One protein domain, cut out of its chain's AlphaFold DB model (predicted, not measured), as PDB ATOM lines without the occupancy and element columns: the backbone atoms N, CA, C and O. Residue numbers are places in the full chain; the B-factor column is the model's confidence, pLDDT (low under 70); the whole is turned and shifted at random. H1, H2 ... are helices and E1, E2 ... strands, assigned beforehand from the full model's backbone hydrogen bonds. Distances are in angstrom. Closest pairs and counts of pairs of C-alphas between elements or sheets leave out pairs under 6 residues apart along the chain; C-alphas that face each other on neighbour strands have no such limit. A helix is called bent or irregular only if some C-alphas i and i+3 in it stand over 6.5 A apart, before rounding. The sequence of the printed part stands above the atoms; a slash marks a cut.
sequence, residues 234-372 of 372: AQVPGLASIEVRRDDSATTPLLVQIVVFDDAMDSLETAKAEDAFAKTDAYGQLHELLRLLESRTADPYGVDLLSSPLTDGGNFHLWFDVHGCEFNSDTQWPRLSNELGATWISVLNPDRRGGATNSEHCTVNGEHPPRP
ATOM      1  N   ALA A 234      -4.933  48.926 103.128       88.12
ATOM      2  CA  ALA A 234      -3.486  48.708 103.007       88.12
ATOM      3  C   ALA A 234      -2.614  49.869 103.532       88.12
ATOM      4  O   ALA A 234      -1.437  49.671 103.824       88.12
ATOM      5  N   GLN A 235      -3.169  51.081 103.626       88.19
ATOM      6  CA  GLN A 235      -2.484  52.271 104.148       88.19
ATOM      7  C   GLN A 235      -2.965  52.691 105.543       88.19
ATOM      8  O   GLN A 235      -2.502  53.709 106.056       88.19
ATOM      9  N   VAL A 236      -3.890  51.945 106.156       92.94
ATOM     10  CA  VAL A 236      -4.412  52.253 107.491       92.94
ATOM     11  C   VAL A 236      -3.315  51.989 108.528       92.94
ATOM     12  O   VAL A 236      -2.820  50.859 108.619       92.94
ATOM     13  N   PRO A 237      -2.912  53.001 109.319       90.12
ATOM     14  CA  PRO A 237      -1.946  52.811 110.392       90.12
ATOM     15  C   PRO A 237      -2.414  51.740 111.380       90.12
ATOM     16  O   PRO A 237      -3.583  51.691 111.748       90.12
ATOM     17  N   GLY A 238      -1.497  50.871 111.807       90.88
ATOM     18  CA  GLY A 238      -1.813  49.832 112.788       90.88
ATOM     19  C   GLY A 238      -2.562  48.618 112.235       90.88
ATOM     20  O   GLY A 238      -2.934  47.746 113.020       90.88
ATOM     21  N   LEU A 239      -2.783  48.516 110.915       94.62
ATOM     22  CA  LEU A 239      -3.374  47.318 110.316       94.62
ATOM     23  C   LEU A 239      -2.554  46.069 110.675       94.62
ATOM     24  O   LEU A 239      -1.376  45.965 110.334       94.62
ATOM     25  N   ALA A 240      -3.204  45.113 111.337       93.56
ATOM     26  CA  ALA A 240      -2.620  43.830 111.703       93.56
ATOM     27  C   ALA A 240      -3.000  42.736 110.701       93.56
ATOM     28  O   ALA A 240      -2.127  41.998 110.247       93.56
ATOM     29  N   SER A 241      -4.284  42.637 110.340       94.94
ATOM     30  CA  SER A 241      -4.760  41.642 109.378       94.94
ATOM     31  C   SER A 241      -6.114  41.996 108.773       94.94
ATOM     32  O   SER A 241      -6.934  42.663 109.405       94.94
ATOM     33  N   ILE A 242      -6.364  41.467 107.578       96.62
ATOM     34  CA  ILE A 242      -7.677  41.428 106.931       96.62
ATOM     35  C   ILE A 242      -7.967  39.977 106.572       96.62
ATOM     36  O   ILE A 242      -7.139  39.311 105.955       96.62
ATOM     37  N   GLU A 243      -9.141  39.485 106.932       97.19
ATOM     38  CA  GLU A 243      -9.624  38.182 106.502       97.19
ATOM     39  C   GLU A 243     -10.903  38.353 105.687       97.19
ATOM     40  O   GLU A 243     -11.862  38.972 106.140       97.19
ATOM     41  N   VAL A 244     -10.918  37.822 104.465       97.19
ATOM     42  CA  VAL A 244     -12.111  37.787 103.616       97.19
ATOM     43  C   VAL A 244     -12.539  36.338 103.469       97.19
ATOM     44  O   VAL A 244     -11.832  35.548 102.853       97.19
ATOM     45  N   ARG A 245     -13.696  35.980 104.014       96.38
ATOM     46  CA  ARG A 245     -14.249  34.628 103.935       96.38
ATOM     47  C   ARG A 245     -15.439  34.596 102.988       96.38
ATOM     48  O   ARG A 245     -16.355  35.411 103.109       96.38
ATOM     49  N   ARG A 246     -15.450  33.609 102.092       95.75
ATOM     50  CA  ARG A 246     -16.564  33.281 101.204       95.75
ATOM     51  C   ARG A 246     -17.063  31.866 101.444       95.75
ATOM     52  O   ARG A 246     -16.308  30.909 101.298       95.75
ATOM     53  N   ASP A 247     -18.337  31.749 101.782       93.69
ATOM     54  CA  ASP A 247     -19.012  30.482 102.043       93.69
ATOM     55  C   ASP A 247     -20.463  30.571 101.568       93.69
ATOM     56  O   ASP A 247     -21.348  31.000 102.303       93.69
ATOM     57  N   ASP A 248     -20.712  30.158 100.325       90.69
ATOM     58  CA  ASP A 248     -22.036  30.244  99.691       90.69
ATOM     59  C   ASP A 248     -23.102  29.381 100.416       90.69
ATOM     60  O   ASP A 248     -24.293  29.492 100.125       90.69
ATOM     61  N   SER A 249     -22.695  28.526 101.367       88.50
ATOM     62  CA  SER A 249     -23.601  27.747 102.221       88.50
ATOM     63  C   SER A 249     -23.988  28.450 103.529       88.50
ATOM     64  O   SER A 249     -24.939  28.029 104.195       88.50
ATOM     65  N   ALA A 250     -23.276  29.517 103.904       87.69
ATOM     66  CA  ALA A 250     -23.528  30.283 105.115       87.69
ATOM     67  C   ALA A 250     -24.702  31.260 104.947       87.69
ATOM     68  O   ALA A 250     -25.051  31.686 103.848       87.69
ATOM     69  N   THR A 251     -25.297  31.677 106.069       88.06
ATOM     70  CA  THR A 251     -26.329  32.731 106.077       88.06
ATOM     71  C   THR A 251     -25.791  34.075 105.600       88.06
ATOM     72  O   THR A 251     -26.539  34.860 105.019       88.06
ATOM     73  N   THR A 252     -24.503  34.318 105.844       89.50
ATOM     74  CA  THR A 252     -23.756  35.506 105.439       89.50
ATOM     75  C   THR A 252     -22.606  35.042 104.545       89.50
ATOM     76  O   THR A 252     -21.524  34.751 105.056       89.50
ATOM     77  N   PRO A 253     -22.840  34.894 103.227       92.25
ATOM     78  CA  PRO A 253     -21.866  34.284 102.329       92.25
ATOM     79  C   PRO A 253     -20.533  35.011 102.205       92.25
ATOM     80  O   PRO A 253     -19.541  34.380 101.858       92.25
ATOM     81  N   LEU A 254     -20.497  36.319 102.458       96.06
ATOM     82  CA  LEU A 254     -19.278  37.121 102.467       96.06
ATOM     83  C   LEU A 254     -19.070  37.738 103.849       96.06
ATOM     84  O   LEU A 254     -19.876  38.554 104.283       96.06
ATOM     85  N   LEU A 255     -17.968  37.401 104.510       96.75
ATOM     86  CA  LEU A 255     -17.566  38.012 105.773       96.75
ATOM     87  C   LEU A 255     -16.200  38.674 105.605       96.75
ATOM     88  O   LEU A 255     -15.271  38.050 105.095       96.75
ATOM     89  N   VAL A 256     -16.078  39.929 106.031       97.38
ATOM     90  CA  VAL A 256     -14.815  40.674 106.041       97.38
ATOM     91  C   VAL A 256     -14.449  40.985 107.486       97.38
ATOM     92  O   VAL A 256     -15.174  41.704 108.164       97.38
ATOM     93  N   GLN A 257     -13.329  40.460 107.962       97.38
ATOM     94  CA  GLN A 257     -12.827  40.698 109.311       97.38
ATOM     95  C   GLN A 257     -11.564  41.545 109.240       97.38
ATOM     96  O   GLN A 257     -10.630  41.231 108.508       97.38
ATOM     97  N   ILE A 258     -11.530  42.636 109.992       96.50
ATOM     98  CA  ILE A 258     -10.451  43.621 109.966       96.50
ATOM     99  C   ILE A 258      -9.897  43.754 111.379       96.50
ATOM    100  O   ILE A 258     -10.651  43.944 112.329       96.50
ATOM    101  N   VAL A 259      -8.576  43.681 111.525       95.75
ATOM    102  CA  VAL A 259      -7.893  43.874 112.809       95.75
ATOM    103  C   VAL A 259      -6.914  45.033 112.683       95.75
ATOM    104  O   VAL A 259      -5.973  44.962 111.890       95.75
ATOM    105  N   VAL A 260      -7.125  46.096 113.462       94.75
ATOM    106  CA  VAL A 260      -6.317  47.330 113.426       94.75
ATOM    107  C   VAL A 260      -5.995  47.801 114.843       94.75
ATOM    108  O   VAL A 260      -6.893  48.159 115.600       94.75
ATOM    109  N   PHE A 261      -4.713  47.880 115.191       92.94
ATOM    110  CA  PHE A 261      -4.230  48.429 116.460       92.94
ATOM    111  C   PHE A 261      -3.689  49.845 116.247       92.94
ATOM    112  O   PHE A 261      -2.514  50.031 115.940       92.94
ATOM    113  N   ASP A 262      -4.578  50.832 116.348       87.62
ATOM    114  CA  ASP A 262      -4.255  52.249 116.169       87.62
ATOM    115  C   ASP A 262      -3.828  52.869 117.510       87.62
ATOM    116  O   ASP A 262      -4.575  52.807 118.489       87.62
ATOM    117  N   ASP A 263      -2.663  53.521 117.547       89.44
ATOM    118  CA  ASP A 263      -2.142  54.236 118.722       89.44
ATOM    119  C   ASP A 263      -3.144  55.273 119.274       89.44
ATOM    120  O   ASP A 263      -3.134  55.592 120.464       89.44
ATOM    121  N   ALA A 264      -4.026  55.823 118.430       88.31
ATOM    122  CA  ALA A 264      -5.075  56.752 118.851       88.31
ATOM    123  C   ALA A 264      -6.156  56.089 119.720       88.31
ATOM    124  O   ALA A 264      -6.850  56.787 120.464       88.31
ATOM    125  N   MET A 265      -6.303  54.765 119.621       91.12
ATOM    126  CA  MET A 265      -7.242  53.949 120.392       91.12
ATOM    127  C   MET A 265      -6.605  53.325 121.639       91.12
ATOM    128  O   MET A 265      -7.319  52.797 122.498       91.12
ATOM    129  N   ASP A 266      -5.282  53.398 121.768       87.19
ATOM    130  CA  ASP A 266      -4.554  52.718 122.829       87.19
ATOM    131  C   ASP A 266      -4.880  53.264 124.217       87.19
ATOM    132  O   ASP A 266      -4.804  54.460 124.509       87.19
ATOM    133  N   SER A 267      -5.177  52.333 125.124       83.62
ATOM    134  CA  SER A 267      -5.451  52.618 126.532       83.62
ATOM    135  C   SER A 267      -6.572  53.647 126.758       83.62
ATOM    136  O   SER A 267      -6.546  54.404 127.735       83.62
ATOM    137  N   LEU A 268      -7.570  53.677 125.873       92.38
ATOM    138  CA  LEU A 268      -8.773  54.473 126.079       92.38
ATOM    139  C   LEU A 268      -9.770  53.770 127.000       92.38
ATOM    140  O   LEU A 268      -9.928  52.552 126.991       92.38
ATOM    141  N   GLU A 269     -10.502  54.579 127.757       92.69
ATOM    142  CA  GLU A 269     -11.719  54.145 128.439       92.69
ATOM    143  C   GLU A 269     -12.854  53.988 127.418       92.69
ATOM    144  O   GLU A 269     -12.962  54.771 126.465       92.69
ATOM    145  N   THR A 270     -13.758  53.043 127.668       91.88
ATOM    146  CA  THR A 270     -14.916  52.720 126.816       91.88
ATOM    147  C   THR A 270     -15.729  53.961 126.450       91.88
ATOM    148  O   THR A 270     -16.116  54.138 125.298       91.88
ATOM    149  N   ALA A 271     -15.911  54.888 127.396       91.19
ATOM    150  CA  ALA A 271     -16.669  56.124 127.189       91.19
ATOM    151  C   ALA A 271     -16.054  57.098 126.161       91.19
ATOM    152  O   ALA A 271     -16.731  58.027 125.730       91.19
ATOM    153  N   LYS A 272     -14.776  56.930 125.796       93.62
ATOM    154  CA  LYS A 272     -14.066  57.773 124.814       93.62
ATOM    155  C   LYS A 272     -13.789  57.040 123.503       93.62
ATOM    156  O   LYS A 272     -13.429  57.690 122.524       93.62
ATOM    157  N   ALA A 273     -13.934  55.716 123.497       93.69
ATOM    158  CA  ALA A 273     -13.532  54.866 122.388       93.69
ATOM    159  C   ALA A 273     -14.308  55.190 121.104       93.69
ATOM    160  O   ALA A 273     -13.702  55.335 120.050       93.69
ATOM    161  N   GLU A 274     -15.622  55.410 121.200       94.56
ATOM    162  CA  GLU A 274     -16.466  55.728 120.039       94.56
ATOM    163  C   GLU A 274     -16.038  57.029 119.327       94.56
ATOM    164  O   GLU A 274     -15.937  57.100 118.100       94.56
ATOM    165  N   ASP A 275     -15.733  58.071 120.103       94.69
ATOM    166  CA  ASP A 275     -15.308  59.379 119.590       94.69
ATOM    167  C   ASP A 275     -13.867  59.406 119.091       94.69
ATOM    168  O   ASP A 275     -13.520  60.244 118.250       94.69
ATOM    169  N   ALA A 276     -13.017  58.534 119.626       94.56
ATOM    170  CA  ALA A 276     -11.672  58.339 119.118       94.56
ATOM    171  C   ALA A 276     -11.702  57.552 117.806       94.56
ATOM    172  O   ALA A 276     -11.152  58.024 116.812       94.56
ATOM    173  N   PHE A 277     -12.430  56.432 117.766       95.38
ATOM    174  CA  PHE A 277     -12.486  55.559 116.600       95.38
ATOM    175  C   PHE A 277     -13.051  56.270 115.368       95.38
ATOM    176  O   PHE A 277     -12.495  56.133 114.281       95.38
ATOM    177  N   ALA A 278     -14.067  57.126 115.537       95.56
ATOM    178  CA  ALA A 278     -14.622  57.939 114.446       95.56
ATOM    179  C   ALA A 278     -13.604  58.838 113.721       95.56
ATOM    180  O   ALA A 278     -13.896  59.348 112.642       95.56
ATOM    181  N   LYS A 279     -12.444  59.097 114.332       94.56
ATOM    182  CA  LYS A 279     -11.383  59.944 113.771       94.56
ATOM    183  C   LYS A 279     -10.252  59.133 113.143       94.56
ATOM    184  O   LYS A 279      -9.323  59.738 112.619       94.56
ATOM    185  N   THR A 280     -10.308  57.806 113.238       94.94
ATOM    186  CA  THR A 280      -9.304  56.909 112.660       94.94
ATOM    187  C   THR A 280      -9.529  56.751 111.163       94.94
ATOM    188  O   THR A 280     -10.663  56.798 110.674       94.94
ATOM    189  N   ASP A 281      -8.445  56.495 110.434       94.81
ATOM    190  CA  ASP A 281      -8.530  56.173 109.009       94.81
ATOM    191  C   ASP A 281      -9.307  54.865 108.787       94.81
ATOM    192  O   ASP A 281     -10.044  54.750 107.810       94.81
ATOM    193  N   ALA A 282      -9.214  53.912 109.726       94.88
ATOM    194  CA  ALA A 282      -9.950  52.651 109.687       94.88
ATOM    195  C   ALA A 282     -11.468  52.869 109.598       94.88
ATOM    196  O   ALA A 282     -12.125  52.259 108.753       94.88
ATOM    197  N   TYR A 283     -12.025  53.777 110.410       95.69
ATOM    198  CA  TYR A 283     -13.449  54.112 110.336       95.69
ATOM    199  C   TYR A 283     -13.812  54.760 108.996       95.69
ATOM    200  O   TYR A 283     -14.806  54.382 108.378       95.69
ATOM    201  N   GLY A 284     -12.970  55.670 108.493       94.94
ATOM    202  CA  GLY A 284     -13.142  56.255 107.162       94.94
ATOM    203  C   GLY A 284     -13.221  55.195 106.056       94.94
ATOM    204  O   GLY A 284     -14.114  55.255 105.207       94.94
ATOM    205  N   GLN A 285     -12.350  54.181 106.109       96.31
ATOM    206  CA  GLN A 285     -12.344  53.080 105.140       96.31
ATOM    207  C   GLN A 285     -13.564  52.160 105.250       96.31
ATOM    208  O   GLN A 285     -13.966  51.594 104.235       96.31
ATOM    209  N   LEU A 286     -14.223  52.046 106.411       96.56
ATOM    210  CA  LEU A 286     -15.474  51.280 106.518       96.56
ATOM    211  C   LEU A 286     -16.587  51.860 105.634       96.56
ATOM    212  O   LEU A 286     -17.348  51.095 105.044       96.56
ATOM    213  N   HIS A 287     -16.671  53.186 105.481       95.62
ATOM    214  CA  HIS A 287     -17.651  53.802 104.577       95.62
ATOM    215  C   HIS A 287     -17.363  53.472 103.106       95.62
ATOM    216  O   HIS A 287     -18.295  53.215 102.340       95.62
ATOM    217  N   GLU A 288     -16.089  53.471 102.706       95.50
ATOM    218  CA  GLU A 288     -15.687  53.089 101.347       95.50
ATOM    219  C   GLU A 288     -15.878  51.593 101.099       95.50
ATOM    220  O   GLU A 288     -16.366  51.206 100.037       95.50
ATOM    221  N   LEU A 289     -15.593  50.755 102.098       96.12
ATOM    222  CA  LEU A 289     -15.867  49.326 102.051       96.12
ATOM    223  C   LEU A 289     -17.356  49.065 101.820       96.12
ATOM    224  O   LEU A 289     -17.712  48.291 100.938       96.12
ATOM    225  N   LEU A 290     -18.231  49.754 102.551       95.00
ATOM    226  CA  LEU A 290     -19.680  49.620 102.404       95.00
ATOM    227  C   LEU A 290     -20.137  49.935 100.971       95.00
ATOM    228  O   LEU A 290     -20.900  49.176 100.375       95.00
ATOM    229  N   ARG A 291     -19.612  51.017 100.381       94.06
ATOM    230  CA  ARG A 291     -19.859  51.366  98.970       94.06
ATOM    231  C   ARG A 291     -19.364  50.288  98.022       94.06
ATOM    232  O   ARG A 291     -20.054  49.949  97.059       94.06
ATOM    233  N   LEU A 292     -18.170  49.770  98.283       94.06
ATOM    234  CA  LEU A 292     -17.549  48.749  97.459       94.06
ATOM    235  C   LEU A 292     -18.377  47.462  97.463       94.06
ATOM    236  O   LEU A 292     -18.683  46.944  96.389       94.06
ATOM    237  N   LEU A 293     -18.782  46.987  98.642       94.06
ATOM    238  CA  LEU A 293     -19.588  45.779  98.814       94.06
ATOM    239  C   LEU A 293     -20.959  45.920  98.142       94.06
ATOM    240  O   LEU A 293     -21.315  45.079  97.314       94.06
ATOM    241  N   GLU A 294     -21.674  47.023  98.386       91.75
ATOM    242  CA  GLU A 294     -22.970  47.289  97.742       91.75
ATOM    243  C   GLU A 294     -22.859  47.383  96.215       91.75
ATOM    244  O   GLU A 294     -23.721  46.883  95.493       91.75
ATOM    245  N   SER A 295     -21.773  47.953  95.683       90.19
ATOM    246  CA  SER A 295     -21.570  48.036  94.229       90.19
ATOM    247  C   SER A 295     -21.283  46.687  93.556       90.19
ATOM    248  O   SER A 295     -21.389  46.582  92.334       90.19
ATOM    249  N   ARG A 296     -20.891  45.665  94.329       87.06
ATOM    250  CA  ARG A 296     -20.357  44.395  93.811       87.06
ATOM    251  C   ARG A 296     -21.269  43.206  94.023       87.06
ATOM    252  O   ARG A 296     -21.180  42.255  93.252       87.06
ATOM    253  N   THR A 297     -22.104  43.228  95.055       85.62
ATOM    254  CA  THR A 297     -22.994  42.106  95.338       85.62
ATOM    255  C   THR A 297     -24.317  42.547  95.958       85.62
ATOM    256  O   THR A 297     -24.383  43.481  96.759       85.62
ATOM    257  N   ALA A 298     -25.381  41.836  95.580       84.56
ATOM    258  CA  ALA A 298     -26.675  41.869  96.253       84.56
ATOM    259  C   ALA A 298     -26.804  40.760  97.319       84.56
ATOM    260  O   ALA A 298     -27.788  40.735  98.059       84.56
ATOM    261  N   ASP A 299     -25.819  39.863  97.421       89.31
ATOM    262  CA  ASP A 299     -25.793  38.784  98.405       89.31
ATOM    263  C   ASP A 299     -25.587  39.339  99.819       89.31
ATOM    264  O   ASP A 299     -25.047  40.443  99.984       89.31
ATOM    265  N   PRO A 300     -26.013  38.611 100.862       93.44
ATOM    266  CA  PRO A 300     -25.731  39.017 102.225       93.44
ATOM    267  C   PRO A 300     -24.230  39.099 102.508       93.44
ATOM    268  O   PRO A 300     -23.449  38.265 102.041       93.44
ATOM    269  N   TYR A 301     -23.832  40.091 103.296       95.69
ATOM    270  CA  TYR A 301     -22.445  40.253 103.712       95.69
ATOM    271  C   TYR A 301     -22.348  40.787 105.141       95.69
ATOM    272  O   TYR A 301     -23.265  41.446 105.623       95.69
ATOM    273  N   GLY A 302     -21.228  40.516 105.799       96.50
ATOM    274  CA  GLY A 302     -20.908  40.988 107.141       96.50
ATOM    275  C   GLY A 302     -19.522  41.611 107.191       96.50
ATOM    276  O   GLY A 302     -18.635  41.247 106.412       96.50
ATOM    277  N   VAL A 303     -19.340  42.549 108.111       97.44
ATOM    278  CA  VAL A 303     -18.060  43.180 108.409       97.44
ATOM    279  C   VAL A 303     -17.867  43.212 109.920       97.44
ATOM    280  O   VAL A 303     -18.685  43.790 110.631       97.44
ATOM    281  N   ASP A 304     -16.757  42.644 110.382       96.56
ATOM    282  CA  ASP A 304     -16.289  42.731 111.764       96.56
ATOM    283  C   ASP A 304     -14.994  43.542 111.797       96.56
ATOM    284  O   ASP A 304     -14.053  43.262 111.051       96.56
ATOM    285  N   LEU A 305     -14.906  44.529 112.683       96.44
ATOM    286  CA  LEU A 305     -13.682  45.274 112.934       96.44
ATOM    287  C   LEU A 305     -13.296  45.171 114.403       96.44
ATOM    288  O   LEU A 305     -14.007  45.641 115.291       96.44
ATOM    289  N   LEU A 306     -12.120  44.602 114.645       94.31
ATOM    290  CA  LEU A 306     -11.475  44.530 115.945       94.31
ATOM    291  C   LEU A 306     -10.362  45.576 116.037       94.31
ATOM    292  O   LEU A 306      -9.519  45.685 115.146       94.31
ATOM    293  N   SER A 307     -10.333  46.314 117.143       91.62
ATOM    294  CA  SER A 307      -9.293  47.298 117.423       91.62
ATOM    295  C   SER A 307      -8.700  47.162 118.829       91.62
ATOM    296  O   SER A 307      -8.873  46.133 119.488       91.62
ATOM    297  N   SER A 308      -7.930  48.167 119.254       88.38
ATOM    298  CA  SER A 308      -7.112  48.153 120.466       88.38
ATOM    299  C   SER A 308      -7.894  47.799 121.741       88.38
ATOM    300  O   SER A 308      -9.098  48.074 121.849       88.38
ATOM    301  N   PRO A 309      -7.214  47.190 122.734       86.88
ATOM    302  CA  PRO A 309      -7.793  46.925 124.045       86.88
ATOM    303  C   PRO A 309      -8.125  48.227 124.781       86.88
ATOM    304  O   PRO A 309      -7.330  49.168 124.813       86.88
ATOM    305  N   LEU A 310      -9.289  48.248 125.429       87.88
ATOM    306  CA  LEU A 310      -9.746  49.357 126.262       87.88
ATOM    307  C   LEU A 310      -9.283  49.161 127.712       87.88
ATOM    308  O   LEU A 310      -9.198  48.038 128.206       87.88
ATOM    309  N   THR A 311      -8.996  50.243 128.440       87.62
ATOM    310  CA  THR A 311      -8.461  50.157 129.820       87.62
ATOM    311  C   THR A 311      -9.441  49.592 130.836       87.62
ATOM    312  O   THR A 311      -9.032  49.081 131.877       87.62
ATOM    313  N   ASP A 312     -10.733  49.749 130.572       84.38
ATOM    314  CA  ASP A 312     -11.838  49.394 131.459       84.38
ATOM    315  C   ASP A 312     -12.751  48.314 130.853       84.38
ATOM    316  O   ASP A 312     -13.827  48.044 131.389       84.38
ATOM    317  N   GLY A 313     -12.320  47.678 129.757       76.19
ATOM    318  CA  GLY A 313     -13.121  46.735 128.983       76.19
ATOM    319  C   GLY A 313     -12.290  45.716 128.200       76.19
ATOM    320  O   GLY A 313     -11.104  45.525 128.452       76.19
ATOM    321  N   GLY A 314     -12.951  45.014 127.275       84.44
ATOM    322  CA  GLY A 314     -12.287  44.167 126.283       84.44
ATOM    323  C   GLY A 314     -11.683  44.992 125.144       84.44
ATOM    324  O   GLY A 314     -11.353  46.165 125.304       84.44
ATOM    325  N   ASN A 315     -11.571  44.387 123.967       85.88
ATOM    326  CA  ASN A 315     -11.189  45.110 122.756       85.88
ATOM    327  C   ASN A 315     -12.349  45.968 122.248       85.88
ATOM    328  O   ASN A 315     -13.513  45.585 122.390       85.88
ATOM    329  N   PHE A 316     -12.035  47.103 121.621       92.88
ATOM    330  CA  PHE A 316     -13.022  47.789 120.796       92.88
ATOM    331  C   PHE A 316     -13.403  46.875 119.625       92.88
ATOM    332  O   PHE A 316     -12.532  46.412 118.890       92.88
ATOM    333  N   HIS A 317     -14.692  46.600 119.465       94.25
ATOM    334  CA  HIS A 317     -15.223  45.753 118.405       94.25
ATOM    335  C   HIS A 317     -16.440  46.442 117.801       94.25
ATOM    336  O   HIS A 317     -17.343  46.800 118.549       94.25
ATOM    337  N   LEU A 318     -16.442  46.654 116.488       95.25
ATOM    338  CA  LEU A 318     -17.555  47.226 115.735       95.25
ATOM    339  C   LEU A 318     -17.921  46.257 114.619       95.25
ATOM    340  O   LEU A 318     -17.053  45.876 113.840       95.25
ATOM    341  N   TRP A 319     -19.197  45.908 114.511       95.94
ATOM    342  CA  TRP A 319     -19.678  44.996 113.480       95.94
ATOM    343  C   TRP A 319     -20.947  45.520 112.810       95.94
ATOM    344  O   TRP A 319     -21.715  46.291 113.401       95.94
ATOM    345  N   PHE A 320     -21.160  45.087 111.571       95.75
ATOM    346  CA  PHE A 320     -22.430  45.219 110.867       95.75
ATOM    347  C   PHE A 320     -22.615  44.107 109.837       95.75
ATOM    348  O   PHE A 320     -21.650  43.575 109.294       95.75
ATOM    349  N   ASP A 321     -23.864  43.791 109.523       95.44
ATOM    350  CA  ASP A 321     -24.234  42.886 108.443       95.44
ATOM    351  C   ASP A 321     -25.401  43.440 107.626       95.44
ATOM    352  O   ASP A 321     -26.160  44.305 108.070       95.44
ATOM    353  N   VAL A 322     -25.503  42.963 106.389       93.94
ATOM    354  CA  VAL A 322     -26.587  43.289 105.473       93.94
ATOM    355  C   VAL A 322     -27.194  42.003 104.951       93.94
ATOM    356  O   VAL A 322     -26.518  41.206 104.302       93.94
ATOM    357  N   HIS A 323     -28.494  41.831 105.175       90.38
ATOM    358  CA  HIS A 323     -29.278  40.708 104.669       90.38
ATOM    359  C   HIS A 323     -30.474  41.239 103.884       90.38
ATOM    360  O   HIS A 323     -31.425  41.784 104.439       90.38
ATOM    361  N   GLY A 324     -30.431  41.097 102.558       86.69
ATOM    362  CA  GLY A 324     -31.459  41.674 101.693       86.69
ATOM    363  C   GLY A 324     -31.535  43.194 101.868       86.69
ATOM    364  O   GLY A 324     -30.565  43.884 101.563       86.69
ATOM    365  N   CYS A 325     -32.677  43.695 102.349       88.62
ATOM    366  CA  CYS A 325     -32.915  45.114 102.635       88.62
ATOM    367  C   CYS A 325     -32.893  45.447 104.135       88.62
ATOM    368  O   CYS A 325     -33.542  46.400 104.561       88.62
ATOM    369  N   GLU A 326     -32.135  44.691 104.924       90.62
ATOM    370  CA  GLU A 326     -31.924  44.936 106.350       90.62
ATOM    371  C   GLU A 326     -30.436  45.158 106.623       90.62
ATOM    372  O   GLU A 326     -29.608  44.360 106.184       90.62
ATOM    373  N   PHE A 327     -30.107  46.230 107.344       92.69
ATOM    374  CA  PHE A 327     -28.776  46.507 107.881       92.69
ATOM    375  C   PHE A 327     -28.814  46.334 109.394       92.69
ATOM    376  O   PHE A 327     -29.525  47.077 110.072       92.69
ATOM    377  N   ASN A 328     -28.058  45.381 109.924       92.88
ATOM    378  CA  ASN A 328     -27.909  45.164 111.360       92.88
ATOM    379  C   ASN A 328     -26.516  45.617 111.791       92.88
ATOM    380  O   ASN A 328     -25.558  45.509 111.033       92.88
ATOM    381  N   SER A 329     -26.394  46.165 112.996       92.81
ATOM    382  CA  SER A 329     -25.112  46.687 113.480       92.81
ATOM    383  C   SER A 329     -25.003  46.662 114.992       92.81
ATOM    384  O   SER A 329     -25.984  46.438 115.708       92.81
ATOM    385  N   ASP A 330     -23.788  46.908 115.475       87.50
ATOM    386  CA  ASP A 330     -23.491  46.924 116.896       87.50
ATOM    387  C   ASP A 330     -24.312  47.980 117.658       87.50
ATOM    388  O   ASP A 330     -24.362  49.157 117.295       87.50
ATOM    389  N   THR A 331     -24.922  47.570 118.768       88.88
ATOM    390  CA  THR A 331     -25.690  48.459 119.655       88.88
ATOM    391  C   THR A 331     -24.826  49.132 120.722       88.88
ATOM    392  O   THR A 331     -25.272  50.089 121.356       88.88
ATOM    393  N   GLN A 332     -23.594  48.656 120.921       89.94
ATOM    394  CA  GLN A 332     -22.638  49.233 121.859       89.94
ATOM    395  C   GLN A 332     -22.098  50.588 121.376       89.94
ATOM    396  O   GLN A 332     -21.772  51.437 122.206       89.94
ATOM    397  N   TRP A 333     -22.057  50.808 120.057       93.25
ATOM    398  CA  TRP A 333     -21.519  52.014 119.413       93.25
ATOM    399  C   TRP A 333     -22.571  52.697 118.525       93.25
ATOM    400  O   TRP A 333     -22.457  52.717 117.295       93.25
ATOM    401  N   PRO A 334     -23.649  53.228 119.128       92.00
ATOM    402  CA  PRO A 334     -24.831  53.661 118.395       92.00
ATOM    403  C   PRO A 334     -24.560  54.810 117.418       92.00
ATOM    404  O   PRO A 334     -25.221  54.888 116.384       92.00
ATOM    405  N   ARG A 335     -23.609  55.713 117.699       94.56
ATOM    406  CA  ARG A 335     -23.290  56.808 116.774       94.56
ATOM    407  C   ARG A 335     -22.627  56.258 115.515       94.56
ATOM    408  O   ARG A 335     -23.082  56.575 114.417       94.56
ATOM    409  N   LEU A 336     -21.605  55.417 115.675       95.62
ATOM    410  CA  LEU A 336     -20.879  54.827 114.543       95.62
ATOM    411  C   LEU A 336     -21.792  53.945 113.690       95.62
ATOM    412  O   LEU A 336     -21.780  54.049 112.462       95.62
ATOM    413  N   SER A 337     -22.610  53.120 114.345       94.56
ATOM    414  CA  SER A 337     -23.576  52.228 113.704       94.56
ATOM    415  C   SER A 337     -24.637  52.990 112.909       94.56
ATOM    416  O   SER A 337     -24.912  52.649 111.758       94.56
ATOM    417  N   ASN A 338     -25.178  54.081 113.461       92.56
ATOM    418  CA  ASN A 338     -26.148  54.923 112.755       92.56
ATOM    419  C   ASN A 338     -25.534  55.631 111.537       92.56
ATOM    420  O   ASN A 338     -26.173  55.727 110.490       92.56
ATOM    421  N   GLU A 339     -24.296  56.118 111.651       95.19
ATOM    422  CA  GLU A 339     -23.566  56.743 110.541       95.19
ATOM    423  C   GLU A 339     -23.278  55.737 109.403       95.19
ATOM    424  O   GLU A 339     -23.447  56.064 108.220       95.19
ATOM    425  N   LEU A 340     -22.918  54.491 109.740       95.94
ATOM    426  CA  LEU A 340     -22.740  53.407 108.766       95.94
ATOM    427  C   LEU A 340     -24.069  53.002 108.114       95.94
ATOM    428  O   LEU A 340     -24.138  52.917 106.888       95.94
ATOM    429  N   GLY A 341     -25.144  52.854 108.892       94.12
ATOM    430  CA  GLY A 341     -26.478  52.552 108.364       94.12
ATOM    431  C   GLY A 341     -27.016  53.648 107.436       94.12
ATOM    432  O   GLY A 341     -27.558  53.362 106.365       94.12
ATOM    433  N   ALA A 342     -26.801  54.923 107.776       92.75
ATOM    434  CA  ALA A 342     -27.140  56.047 106.900       92.75
ATOM    435  C   ALA A 342     -26.315  56.033 105.602       92.75
ATOM    436  O   ALA A 342     -26.844  56.306 104.518       92.75
ATOM    437  N   THR A 343     -25.030  55.679 105.699       94.31
ATOM    438  CA  THR A 343     -24.163  55.502 104.528       94.31
ATOM    439  C   THR A 343     -24.698  54.396 103.634       94.31
ATOM    440  O   THR A 343     -24.892  54.647 102.447       94.31
ATOM    441  N   TRP A 344     -25.009  53.228 104.199       94.19
ATOM    442  CA  TRP A 344     -25.591  52.099 103.481       94.19
ATOM    443  C   TRP A 344     -26.860  52.483 102.717       94.19
ATOM    444  O   TRP A 344     -26.916  52.287 101.505       94.19
ATOM    445  N   ILE A 345     -27.829  53.145 103.363       90.94
ATOM    446  CA  ILE A 345     -29.049  53.629 102.689       90.94
ATOM    447  C   ILE A 345     -28.711  54.498 101.469       90.94
ATOM    448  O   ILE A 345     -29.371  54.400 100.428       90.94
ATOM    449  N   SER A 346     -27.698  55.363 101.587       90.38
ATOM    450  CA  SER A 346     -27.313  56.289 100.517       90.38
ATOM    451  C   SER A 346     -26.644  55.607  99.318       90.38
ATOM    452  O   SER A 346     -26.669  56.165  98.220       90.38
ATOM    453  N   VAL A 347     -26.075  54.412  99.512       90.81
ATOM    454  CA  VAL A 347     -25.298  53.672  98.496       90.81
ATOM    455  C   VAL A 347     -25.949  52.341  98.116       90.81
ATOM    456  O   VAL A 347     -25.379  51.577  97.343       90.81
ATOM    457  N   LEU A 348     -27.146  52.093  98.650       86.69
ATOM    458  CA  LEU A 348     -27.900  50.857  98.531       86.69
ATOM    459  C   LEU A 348     -28.009  50.397  97.077       86.69
ATOM    460  O   LEU A 348     -28.507  51.134  96.215       86.69
ATOM    461  N   ASN A 349     -27.618  49.147  96.833       79.81
ATOM    462  CA  ASN A 349     -27.742  48.525  95.529       79.81
ATOM    463  C   ASN A 349     -29.224  48.489  95.084       79.81
ATOM    464  O   ASN A 349     -30.081  47.992  95.825       79.81
ATOM    465  N   PRO A 350     -29.565  48.991  93.880       76.69
ATOM    466  CA  PRO A 350     -30.931  48.954  93.362       76.69
ATOM    467  C   PRO A 350     -31.544  47.550  93.318       76.69
ATOM    468  O   PRO A 350     -32.744  47.410  93.561       76.69
ATOM    469  N   ASP A 351     -30.737  46.518  93.066       77.94
ATOM    470  CA  ASP A 351     -31.208  45.140  92.935       77.94
ATOM    471  C   ASP A 351     -31.683  44.565  94.281       77.94
ATOM    472  O   ASP A 351     -32.636  43.783  94.308       77.94
ATOM    473  N   ARG A 352     -31.145  45.048  95.416       78.94
ATOM    474  CA  ARG A 352     -31.662  44.706  96.758       78.94
ATOM    475  C   ARG A 352     -33.098  45.188  96.964       78.94
ATOM    476  O   ARG A 352     -33.884  44.514  97.625       78.94
ATOM    477  N   ARG A 353     -33.485  46.316  96.353       62.16
ATOM    478  CA  ARG A 353     -34.863  46.838  96.436       62.16
ATOM    479  C   ARG A 353     -35.857  45.998  95.637       62.16
ATOM    480  O   ARG A 353     -37.026  45.961  95.995       62.16
ATOM    481  N   GLY A 354     -35.409  45.338  94.568       54.31
ATOM    482  CA  GLY A 354     -36.261  44.510  93.706       54.31
ATOM    483  C   GLY A 354     -36.762  43.222  94.371       54.31
ATOM    484  O   GLY A 354     -37.771  42.672  93.933       54.31
ATOM    485  N   GLY A 355     -36.088  42.765  95.433       51.00
ATOM    486  CA  GLY A 355     -36.522  41.638  96.268       51.00
ATOM    487  C   GLY A 355     -37.539  42.014  97.353       51.00
ATOM    488  O   GLY A 355     -38.280  41.148  97.815       51.00
ATOM    489  N   ALA A 356     -37.622  43.296  97.725       50.06
ATOM    490  CA  ALA A 356     -38.626  43.809  98.651       50.06
ATOM    491  C   ALA A 356     -39.951  43.995  97.895       50.06
ATOM    492  O   ALA A 356     -40.064  44.813  96.980       50.06
ATOM    493  N   THR A 357     -40.980  43.219  98.233       42.41
ATOM    494  CA  THR A 357     -42.277  43.291  97.551       42.41
ATOM    495  C   THR A 357     -42.934  44.658  97.768       42.41
ATOM    496  O   THR A 357     -43.544  44.869  98.805       42.41
ATOM    497  N   ASN A 358     -42.803  45.574  96.800       40.69
ATOM    498  CA  ASN A 358     -43.557  46.817  96.520       40.69
ATOM    499  C   ASN A 358     -44.049  47.733  97.675       40.69
ATOM    500  O   ASN A 358     -44.778  48.689  97.404       40.69
ATOM    501  N   SER A 359     -43.650  47.527  98.930       43.22
ATOM    502  CA  SER A 359     -44.038  48.384 100.061       43.22
ATOM    503  C   SER A 359     -43.106  48.340 101.277       43.22
ATOM    504  O   SER A 359     -43.401  49.010 102.264       43.22
ATOM    505  N   GLU A 360     -41.998  47.599 101.246       52.31
ATOM    506  CA  GLU A 360     -41.066  47.535 102.380       52.31
ATOM    507  C   GLU A 360     -39.902  48.513 102.175       52.31
ATOM    508  O   GLU A 360     -39.141  48.430 101.211       52.31
ATOM    509  N   HIS A 361     -39.808  49.502 103.067       69.31
ATOM    510  CA  HIS A 361     -38.637  50.365 103.182       69.31
ATOM    511  C   HIS A 361     -37.488  49.545 103.776       69.31
ATOM    512  O   HIS A 361     -37.701  48.850 104.766       69.31
ATOM    513  N   CYS A 362     -36.290  49.632 103.193       76.69
ATOM    514  CA  CYS A 362     -35.113  48.958 103.743       76.69
ATOM    515  C   CYS A 362     -34.829  49.500 105.154       76.69
ATOM    516  O   CYS A 362     -34.941  50.709 105.392       76.69
ATOM    517  N   THR A 363     -34.541  48.604 106.092       81.75
ATOM    518  CA  THR A 363     -34.471  48.895 107.525       81.75
ATOM    519  C   THR A 363     -33.026  48.990 107.991       81.75
ATOM    520  O   THR A 363     -32.155  48.251 107.541       81.75
ATOM    521  N   VAL A 364     -32.774  49.919 108.911       77.56
ATOM    522  CA  VAL A 364     -31.517  50.008 109.660       77.56
ATOM    523  C   VAL A 364     -31.846  49.628 111.094       77.56
ATOM    524  O   VAL A 364     -32.444  50.397 111.843       77.56
ATOM    525  N   ASN A 365     -31.488  48.405 111.454       76.06
ATOM    526  CA  ASN A 365     -31.684  47.843 112.774       76.06
ATOM    527  C   ASN A 365     -30.446  48.154 113.626       76.06
ATOM    528  O   ASN A 365     -29.495  47.382 113.729       76.06
ATOM    529  N   GLY A 366     -30.483  49.339 114.226       57.38
ATOM    530  CA  GLY A 366     -29.643  49.766 115.354       57.38
ATOM    531  C   GLY A 366     -30.462  50.472 116.447       57.38
ATOM    532  O   GLY A 366     -29.945  50.813 117.508       57.38
ATOM    533  N   GLU A 367     -31.765  50.656 116.209       36.53
ATOM    534  CA  GLU A 367     -32.721  51.304 117.102       36.53
ATOM    535  C   GLU A 367     -33.690  50.267 117.686       36.53
ATOM    536  O   GLU A 367     -34.263  49.439 116.979       36.53
ATOM    537  N   HIS A 368     -33.926  50.321 119.000       32.47
ATOM    538  CA  HIS A 368     -35.117  49.695 119.574       32.47
ATOM    539  C   HIS A 368     -36.373  50.266 118.886       32.47
ATOM    540  O   HIS A 368     -36.521  51.491 118.871       32.47
ATOM    541  N   PRO A 369     -37.342  49.448 118.426       31.98
ATOM    542  CA  PRO A 369     -38.673  49.982 118.175       31.98
ATOM    543  C   PRO A 369     -39.243  50.510 119.506       31.98
ATOM    544  O   PRO A 369     -38.960  49.932 120.567       31.98
ATOM    545  N   PRO A 370     -40.048  51.590 119.500       33.56
ATOM    546  CA  PRO A 370     -40.686  52.063 120.718       33.56
ATOM    547  C   PRO A 370     -41.562  50.928 121.251       33.56
ATOM    548  O   PRO A 370     -42.459  50.443 120.558       33.56
ATOM    549  N   ARG A 371     -41.280  50.464 122.472       32.62
ATOM    550  CA  ARG A 371     -42.179  49.523 123.145       32.62
ATOM    551  C   ARG A 371     -43.516  50.237 123.400       32.62
ATOM    552  O   ARG A 371     -43.473  51.389 123.840       32.62
ATOM    553  N   PRO A 372     -44.664  49.595 123.124       36.69
ATOM    554  CA  PRO A 372     -45.964  50.104 123.550       36.69
ATOM    555  C   PRO A 372     -46.087  50.181 125.076       36.69
ATOM    556  O   PRO A 372     -45.426  49.370 125.774       36.69
TER     557      PRO A 372
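What this domain is: This is residues 234 to 372 of the 372 residues of an uncharacterized protein of Gulosibacter macacae (UniProt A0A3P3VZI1). One twisted sheet of six strands forms a wall, with three helices over one of its faces and no named helix on the other. H2 and H3 run side by side along the strands, H1 crosses them near one end, and the small H4 sits off the sheet, while residues 368 to 372 trail away. The printed part has 139 residues, in the order E1 E2 H1 H2 E3 E4 E5 H3 H4 E6; the sheet order is E1 E2 E3 E4 E5 E6, mixed, and the class is mixed, helices and strands. It is compact, with a radius of gyration of the C-alphas of 15.6 A and spans of 49 by 41 by 25 A.

How they stand to each other: Start at the hairpin of E1, residues 239 to 246, and E2, residues 254 to 260, which is antiparallel: N 243 and O 257 are 2.8 A apart. E3, residues 301 to 309, is parallel to E2, with N 304 and O 256 at 2.9 A. E4, residues 315 to 323, and E5, residues 326 to 329, complete a meander with E3, each strand the antiparallel neighbour of the one before; look for N 305 and O 318 at 2.8 A, and N 321 and O 328 at 2.8 A. The edge strand E6, residues 363 to 365, is parallel to E5, with N 365 and O 327 at 2.7 A. On one face, H2, residues 281 to 296, lies over E2 and E3 at a height of 10.0 A over the sheet. H3, residues 334 to 347, lies over E5 at 7.9 A, along the strands. They touch, the closest C-alphas being those of Arg 291 and Val 347, 5.9 A apart, at a shallow tilt of 34 degrees, only just short of steep, the same way. H1, residues 270 to 277, is on the same face, across the strands at 63 degrees to E4 on the local plane. H4, residues 350 to 354, is not on the sheet. Every O i to N i+4 pair is within hydrogen-bond range in H3, against 10 of 12 in H2, 2 of 4 in H1 and 0 of 1 in H4, where 2 of 2 O i to N i+3 pairs are.

Where its parts are: Find C-alpha 239 at (-3.374, 47.318, 110.316); from there E1 runs 21.3 A. E2 spans 19.8 A, E3 25.9 A, E4 26.0 A, H2 22.6 A and H3 19.9 A. H1 is irregular: C-alphas 271 and 274 are 7.2 A apart. E6 ends at C-alpha 365, (-31.684, 47.843, 112.774).

The domain as a whole: The two C-alphas farthest apart, those of Ser 267 and Asn 358, are 48.9 A apart. The printed part has no cut and no long link. Confidence is under 70 at residues 353 to 361 and 366 to 372.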